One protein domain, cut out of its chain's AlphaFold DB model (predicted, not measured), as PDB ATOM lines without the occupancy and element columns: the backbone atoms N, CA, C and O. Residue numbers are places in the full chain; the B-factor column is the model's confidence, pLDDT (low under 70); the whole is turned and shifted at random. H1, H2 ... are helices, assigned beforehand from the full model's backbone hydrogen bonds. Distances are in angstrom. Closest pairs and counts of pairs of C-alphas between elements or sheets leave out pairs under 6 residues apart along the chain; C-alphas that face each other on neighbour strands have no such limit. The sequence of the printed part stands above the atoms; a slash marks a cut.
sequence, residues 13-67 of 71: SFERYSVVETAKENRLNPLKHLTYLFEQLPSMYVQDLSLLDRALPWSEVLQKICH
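This is residues 13 to 67 of the 71 residues of the protein "Transposase domain-containing protein" of Sporolactobacillus sp. THM7-4 (UniProt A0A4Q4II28). H1 and H2 make a corner; two short helices, H3 and H4, fold back towards H2, and residues 45 to 50 stick out. The printed part has 55 residues with four named helices: all helix. It is compact, radius of gyration of the C-alphas 10.7 A, spanning 27 by 27 by 15 A.

H1, residues 13 to 25, runs 18.5 A from C-alpha 13 at (-45.410, 17.840, -10.417). H2 is residues 30 to 40, 15.3 A long, H3 49 to 54, and H4 60 to 66, ending with C-alpha 66 at (-36.037, 0.770, 0.753).

H1 touches H2 only at the corner, with residues 20 to 24 alone, closest C-alphas Val 20 and Pro 30, 5.4 A. H4 only just touches H2, with 3 pairs of C-alphas within 8 A, closest Lys 32 and Cys 66. H2 and H3 are near each other. H1, H2 and H4 have every O i to N i+4 pair within hydrogen-bond range, H3 1 of 2.

No link is long; pLDDT is under 70 at residues 13 to 17 and 44 to 47.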
ATOM      1  N   SER A  13     -45.090  17.597 -11.824       53.44
ATOM      2  CA  SER A  13     -45.410  17.840 -10.417       53.44
ATOM      3  C   SER A  13     -46.347  16.754  -9.895       53.44
ATOM      4  O   SER A  13     -46.052  16.137  -8.877       53.44
ATOM      5  N   PHE A  14     -47.429  16.466 -10.620       52.66
ATOM      6  CA  PHE A  14     -48.453  15.504 -10.209       52.66
ATOM      7  C   PHE A  14     -47.911  14.068 -10.154       52.66
ATOM      8  O   PHE A  14     -48.156  13.341  -9.195       52.66
ATOM      9  N   GLU A  15     -47.085  13.697 -11.129       57.75
ATOM     10  CA  GLU A  15     -46.444  12.388 -11.237       57.75
ATOM     11  C   GLU A  15     -45.455  12.153 -10.083       57.75
ATOM     12  O   GLU A  15     -45.421  11.071  -9.500       57.75
ATOM     13  N   ARG A  16     -44.695  13.186  -9.683       58.28
ATOM     14  CA  ARG A  16     -43.779  13.112  -8.532       58.28
ATOM     15  C   ARG A  16     -44.520  12.995  -7.206       58.28
ATOM     16  O   ARG A  16     -44.122  12.182  -6.374       58.28
ATOM     17  N   TYR A  17     -45.585  13.775  -7.008       62.94
ATOM     18  CA  TYR A  17     -46.406  13.664  -5.801       62.94
ATOM     19  C   TYR A  17     -47.066  12.283  -5.702       62.94
ATOM     20  O   TYR A  17     -47.080  11.713  -4.617       62.94
ATOM     21  N   SER A  18     -47.508  11.703  -6.823       77.69
ATOM     22  CA  SER A  18     -48.089  10.358  -6.845       77.69
ATOM     23  C   SER A  18     -47.089   9.276  -6.433       77.69
ATOM     24  O   SER A  18     -47.422   8.455  -5.589       77.69
ATOM     25  N   VAL A  19     -45.860   9.273  -6.967       80.56
ATOM     26  CA  VAL A  19     -44.856   8.239  -6.631       80.56
ATOM     27  C   VAL A  19     -44.428   8.319  -5.163       80.56
ATOM     28  O   VAL A  19     -44.271   7.293  -4.502       80.56
ATOM     29  N   VAL A  20     -44.257   9.534  -4.633       82.56
ATOM     30  CA  VAL A  20     -43.903   9.737  -3.220       82.56
ATOM     31  C   VAL A  20     -45.026   9.249  -2.303       82.56
ATOM     32  O   VAL A  20     -44.740   8.591  -1.302       82.56
ATOM     33  N   GLU A  21     -46.283   9.500  -2.662       82.75
ATOM     34  CA  GLU A  21     -47.427   9.091  -1.843       82.75
ATOM     35  C   GLU A  21     -47.637   7.581  -1.902       82.75
ATOM     36  O   GLU A  21     -47.783   6.954  -0.853       82.75
ATOM     37  N   THR A  22     -47.481   6.967  -3.076       83.88
ATOM     38  CA  THR A  22     -47.479   5.506  -3.195       83.88
ATOM     39  C   THR A  22     -46.335   4.874  -2.389       83.88
ATOM     40  O   THR A  22     -46.536   3.846  -1.739       83.88
ATOM     41  N   ALA A  23     -45.144   5.483  -2.351       84.81
ATOM     42  CA  ALA A  23     -44.039   4.993  -1.523       84.81
ATOM     43  C   ALA A  23     -44.376   5.045  -0.024       84.81
ATOM     44  O   ALA A  23     -44.132   4.078   0.699       84.81
ATOM     45  N   LYS A  24     -44.980   6.143   0.443       82.19
ATOM     46  CA  LYS A  24     -45.406   6.288   1.844       82.19
ATOM     47  C   LYS A  24     -46.475   5.265   2.226       82.19
ATOM     48  O   LYS A  24     -46.340   4.628   3.270       82.19
ATOM     49  N   GLU A  25     -47.491   5.073   1.385       85.00
ATOM     50  CA  GLU A  25     -48.559   4.085   1.609       85.00
ATOM     51  C   GLU A  25     -48.008   2.655   1.728       85.00
ATOM     52  O   GLU A  25     -48.484   1.872   2.547       85.00
ATOM     53  N   ASN A  26     -46.936   2.343   0.992       84.94
ATOM     54  CA  ASN A  26     -46.257   1.043   1.025       84.94
ATOM     55  C   ASN A  26     -45.134   0.954   2.075       84.94
ATOM     56  O   ASN A  26     -44.367  -0.006   2.080       84.94
ATOM     57  N   ARG A  27     -45.024   1.934   2.985       86.06
ATOM     58  CA  ARG A  27     -43.986   1.992   4.037       86.06
ATOM     59  C   ARG A  27     -42.562   1.914   3.478       86.06
ATOM     60  O   ARG A  27     -41.663   1.309   4.066       86.06
ATOM     61  N   LEU A  28     -42.346   2.580   2.352       86.81
ATOM     62  CA  LEU A  28     -41.045   2.736   1.720       86.81
ATOM     63  C   LEU A  28     -40.478   4.117   2.031       86.81
ATOM     64  O   LEU A  28     -41.207   5.100   2.155       86.81
ATOM     65  N   ASN A  29     -39.155   4.208   2.127       87.56
ATOM     66  CA  ASN A  29     -38.471   5.491   2.170       87.56
ATOM     67  C   ASN A  29     -38.552   6.152   0.775       87.56
ATOM     68  O   ASN A  29     -37.964   5.613  -0.168       87.56
ATOM     69  N   PRO A  30     -39.218   7.313   0.621       85.12
ATOM     70  CA  PRO A  30     -39.472   7.887  -0.701       85.12
ATOM     71  C   PRO A  30     -38.205   8.323  -1.436       85.12
ATOM     72  O   PRO A  30     -38.116   8.163  -2.649       85.12
ATOM     73  N   LEU A  31     -37.205   8.837  -0.711       86.44
ATOM     74  CA  LEU A  31     -35.925   9.226  -1.306       86.44
ATOM     75  C   LEU A  31     -35.187   8.002  -1.847       86.44
ATOM     76  O   LEU A  31     -34.760   8.017  -2.994       86.44
ATOM     77  N   LYS A  32     -35.097   6.921  -1.061       86.62
ATOM     78  CA  LYS A  32     -34.465   5.673  -1.519       86.62
ATOM     79  C   LYS A  32     -35.205   5.056  -2.704       86.62
ATOM     80  O   LYS A  32     -34.559   4.586  -3.633       86.62
ATOM     81  N   HIS A  33     -36.537   5.085  -2.679       86.94
ATOM     82  CA  HIS A  33     -37.352   4.568  -3.771       86.94
ATOM     83  C   HIS A  33     -37.105   5.337  -5.073       86.94
ATOM     84  O   HIS A  33     -36.852   4.718  -6.102       86.94
ATOM     85  N   LEU A  34     -37.094   6.675  -5.019       86.06
ATOM     86  CA  LEU A  34     -36.791   7.519  -6.177       86.06
ATOM     87  C   LEU A  34     -35.362   7.307  -6.690       86.06
ATOM     88  O   LEU A  34     -35.173   7.184  -7.896       86.06
ATOM     89  N   THR A  35     -34.369   7.219  -5.801       86.81
ATOM     90  CA  THR A  35     -32.981   6.925  -6.192       86.81
ATOM     91  C   THR A  35     -32.881   5.580  -6.905       86.81
ATOM     92  O   THR A  35     -32.323   5.518  -7.996       86.81
ATOM     93  N   TYR A  36     -33.485   4.529  -6.346       86.19
ATOM     94  CA  TYR A  36     -33.509   3.210  -6.976       86.19
ATOM     95  C   TYR A  36     -34.179   3.261  -8.353       86.19
ATOM     96  O   TYR A  36     -33.661   2.706  -9.317       86.19
ATOM     97  N   LEU A  37     -35.296   3.985  -8.473       84.69
ATOM     98  CA  LEU A  37     -35.984   4.166  -9.747       84.69
ATOM     99  C   LEU A  37     -35.055   4.811 -10.788       84.69
ATOM    100  O   LEU A  37     -34.919   4.296 -11.891       84.69
ATOM    101  N   PHE A  38     -34.378   5.909 -10.441       84.12
ATOM    102  CA  PHE A  38     -33.517   6.637 -11.376       84.12
ATOM    103  C   PHE A  38     -32.203   5.927 -11.709       84.12
ATOM    104  O   PHE A  38     -31.679   6.143 -12.797       84.12
ATOM    105  N   GLU A  39     -31.671   5.090 -10.820       85.12
ATOM    106  CA  GLU A  39     -30.499   4.256 -11.110       85.12
ATOM    107  C   GLU A  39     -30.851   3.099 -12.040       85.12
ATOM    108  O   GLU A  39     -30.090   2.757 -12.945       85.12
ATOM    109  N   GLN A  40     -32.019   2.498 -11.827       79.31
ATOM    110  CA  GLN A  40     -32.411   1.319 -12.570       79.31
ATOM    111  C   GLN A  40     -33.047   1.653 -13.920       79.31
ATOM    112  O   GLN A  40     -32.745   0.976 -14.892       79.31
ATOM    113  N   LEU A  41     -33.851   2.714 -14.036       79.06
ATOM    114  CA  LEU A  41     -34.498   3.116 -15.294       79.06
ATOM    115  C   LEU A  41     -33.558   3.250 -16.511       79.06
ATOM    116  O   LEU A  41     -33.924   2.749 -17.570       79.06
ATOM    117  N   PRO A  42     -32.367   3.876 -16.425       76.69
ATOM    118  CA  PRO A  42     -31.443   3.927 -17.558       76.69
ATOM    119  C   PRO A  42     -30.787   2.569 -17.856       76.69
ATOM    120  O   PRO A  42     -30.359   2.341 -18.984       76.69
ATOM    121  N   SER A  43     -30.711   1.669 -16.869       70.75
ATOM    122  CA  SER A  43     -30.172   0.310 -17.024       70.75
ATOM    123  C   SER A  43     -31.234  -0.718 -17.435       70.75
ATOM    124  O   SER A  43     -30.896  -1.797 -17.921       70.75
ATOM    125  N   MET A  44     -32.511  -0.411 -17.220       68.56
ATOM    126  CA  MET A  44     -33.653  -1.237 -17.567       68.56
ATOM    127  C   MET A  44     -33.998  -0.988 -19.028       68.56
ATOM    128  O   MET A  44     -34.522   0.058 -19.407       68.56
ATOM    129  N   TYR A  45     -33.735  -1.980 -19.870       65.38
ATOM    130  CA  TYR A  45     -34.337  -1.996 -21.190       65.38
ATOM    131  C   TYR A  45     -35.850  -2.143 -20.987       65.38
ATOM    132  O   TYR A  45     -36.304  -3.156 -20.464       65.38
ATOM    133  N   VAL A  46     -36.627  -1.125 -21.366       64.44
ATOM    134  CA  VAL A  46     -38.075  -0.967 -21.076       64.44
ATOM    135  C   VAL A  46     -38.952  -2.142 -21.561       64.44
ATOM    136  O   VAL A  46     -40.152  -2.174 -21.313       64.44
ATOM    137  N   GLN A  47     -38.361  -3.109 -22.267       67.94
ATOM    138  CA  GLN A  47     -39.001  -4.333 -22.744       67.94
ATOM    139  C   GLN A  47     -39.063  -5.438 -21.676       67.94
ATOM    140  O   GLN A  47     -39.879  -6.348 -21.812       67.94
ATOM    141  N   ASP A  48     -38.257  -5.367 -20.610       75.06
ATOM    142  CA  ASP A  48     -38.290  -6.352 -19.527       75.06
ATOM    143  C   ASP A  48     -39.206  -5.890 -18.382       75.06
ATOM    144  O   ASP A  48     -38.798  -5.229 -17.419       75.06
ATOM    145  N   LEU A  49     -40.483  -6.258 -18.497       75.94
ATOM    146  CA  LEU A  49     -41.508  -5.983 -17.488       75.94
ATOM    147  C   LEU A  49     -41.188  -6.613 -16.124       75.94
ATOM    148  O   LEU A  49     -41.644  -6.102 -15.105       75.94
ATOM    149  N   SER A  50     -40.390  -7.686 -16.073       79.12
ATOM    150  CA  SER A  50     -40.006  -8.322 -14.809       79.12
ATOM    151  C   SER A  50     -38.996  -7.488 -14.026       79.12
ATOM    152  O   SER A  50     -38.993  -7.528 -12.796       79.12
ATOM    153  N   LEU A  51     -38.149  -6.708 -14.706       75.56
ATOM    154  CA  LEU A  51     -37.291  -5.728 -14.039       75.56
ATOM    155  C   LEU A  51     -38.120  -4.563 -13.500       75.56
ATOM    156  O   LEU A  51     -37.924  -4.164 -12.352       75.56
ATOM    157  N   LEU A  52     -39.089  -4.081 -14.282       79.62
ATOM    158  CA  LEU A  52     -40.000  -3.028 -13.838       79.62
ATOM    159  C   LEU A  52     -40.789  -3.453 -12.593       79.62
ATOM    160  O   LEU A  52     -40.879  -2.678 -11.648       79.62
ATOM    161  N   ASP A  53     -41.271  -4.696 -12.541       82.12
ATOM    162  CA  ASP A  53     -42.028  -5.223 -11.397       82.12
ATOM    163  C   ASP A  53     -41.202  -5.240 -10.096       82.12
ATOM    164  O   ASP A  53     -41.727  -5.055  -9.000       82.12
ATOM    165  N   ARG A  54     -39.869  -5.345 -10.200       82.81
ATOM    166  CA  ARG A  54     -38.951  -5.211  -9.051       82.81
ATOM    167  C   ARG A  54     -38.767  -3.772  -8.579       82.81
ATOM    168  O   ARG A  54     -38.318  -3.561  -7.456       82.81
ATOM    169  N   ALA A  55     -39.061  -2.794  -9.429       79.25
ATOM    170  CA  ALA A  55     -39.012  -1.374  -9.102       79.25
ATOM    171  C   ALA A  55     -40.347  -0.842  -8.567       79.25
ATOM    172  O   ALA A  55     -40.413   0.321  -8.176       79.25
ATOM    173  N   LEU A  56     -41.395  -1.667  -8.522       84.12
ATOM    174  CA  LEU A  56     -42.712  -1.268  -8.044       84.12
ATOM    175  C   LEU A  56     -42.815  -1.362  -6.513       84.12
ATOM    176  O   LEU A  56     -42.119  -2.156  -5.874       84.12
ATOM    177  N   PRO A  57     -43.683  -0.544  -5.895       78.38
ATOM    178  CA  PRO A  57     -43.730  -0.388  -4.442       78.38
ATOM    179  C   PRO A  57     -44.196  -1.646  -3.683       78.38
ATOM    180  O   PRO A  57     -43.894  -1.807  -2.500       78.38
ATOM    181  N   TRP A  58     -44.865  -2.576  -4.363       79.88
ATOM    182  CA  TRP A  58     -45.250  -3.884  -3.820       79.88
ATOM    183  C   TRP A  58     -44.155  -4.956  -3.930       79.88
ATOM    184  O   TRP A  58     -44.341  -6.059  -3.423       79.88
ATOM    185  N   SER A  59     -43.019  -4.674  -4.576       86.69
ATOM    186  CA  SER A  59     -41.947  -5.659  -4.728       86.69
ATOM    187  C   SER A  59     -41.281  -5.983  -3.392       86.69
ATOM    188  O   SER A  59     -40.765  -5.096  -2.709       86.69
ATOM    189  N   GLU A  60     -41.178  -7.271  -3.061       84.38
ATOM    190  CA  GLU A  60     -40.452  -7.726  -1.869       84.38
ATOM    191  C   GLU A  60     -38.971  -7.320  -1.884       84.38
ATOM    192  O   GLU A  60     -38.372  -7.066  -0.836       84.38
ATOM    193  N   VAL A  61     -38.363  -7.254  -3.074       84.56
ATOM    194  CA  VAL A  61     -36.968  -6.826  -3.246       84.56
ATOM    195  C   VAL A  61     -36.836  -5.358  -2.860       84.56
ATOM    196  O   VAL A  61     -35.973  -4.992  -2.062       84.56
ATOM    197  N   LEU A  62     -37.738  -4.524  -3.377       85.00
ATOM    198  CA  LEU A  62     -37.738  -3.097  -3.106       85.00
ATOM    199  C   LEU A  62     -38.052  -2.795  -1.637       85.00
ATOM    200  O   LEU A  62     -37.400  -1.939  -1.040       85.00
ATOM    201  N   GLN A  63     -38.975  -3.538  -1.024       84.69
ATOM    202  CA  GLN A  63     -39.283  -3.418   0.400       84.69
ATOM    203  C   GLN A  63     -38.071  -3.733   1.276       84.69
ATOM    204  O   GLN A  63     -37.823  -3.001   2.224       84.69
ATOM    205  N   LYS A  64     -37.250  -4.737   0.938       84.12
ATOM    206  CA  LYS A  64     -36.011  -5.042   1.684       84.12
ATOM    207  C   LYS A  64     -34.960  -3.931   1.572       84.12
ATOM    208  O   LYS A  64     -34.284  -3.632   2.552       84.12
ATOM    209  N   ILE A  65     -34.824  -3.314   0.397       82.94
ATOM    210  CA  ILE A  65     -33.804  -2.284   0.125       82.94
ATOM    211  C   ILE A  65     -34.225  -0.912   0.680       82.94
ATOM    212  O   ILE A  65     -33.423  -0.175   1.263       82.94
ATOM    213  N   CYS A  66     -35.499  -0.562   0.498       84.25
ATOM    214  CA  CYS A  66     -36.037   0.770   0.753       84.25
ATOM    215  C   CYS A  66     -36.901   0.855   2.019       84.25
ATOM    216  O   CYS A  66     -37.510   1.904   2.234       84.25
ATOM    217  N   HIS A  67     -36.950  -0.188   2.862       80.44
ATOM    218  CA  HIS A  67     -37.739  -0.184   4.099       80.44
ATOM    219  C   HIS A  67     -37.460   1.075   4.929       80.44
ATOM    220  O   HIS A  67     -36.302   1.407   5.217       80.44
TER     221      HIS A  67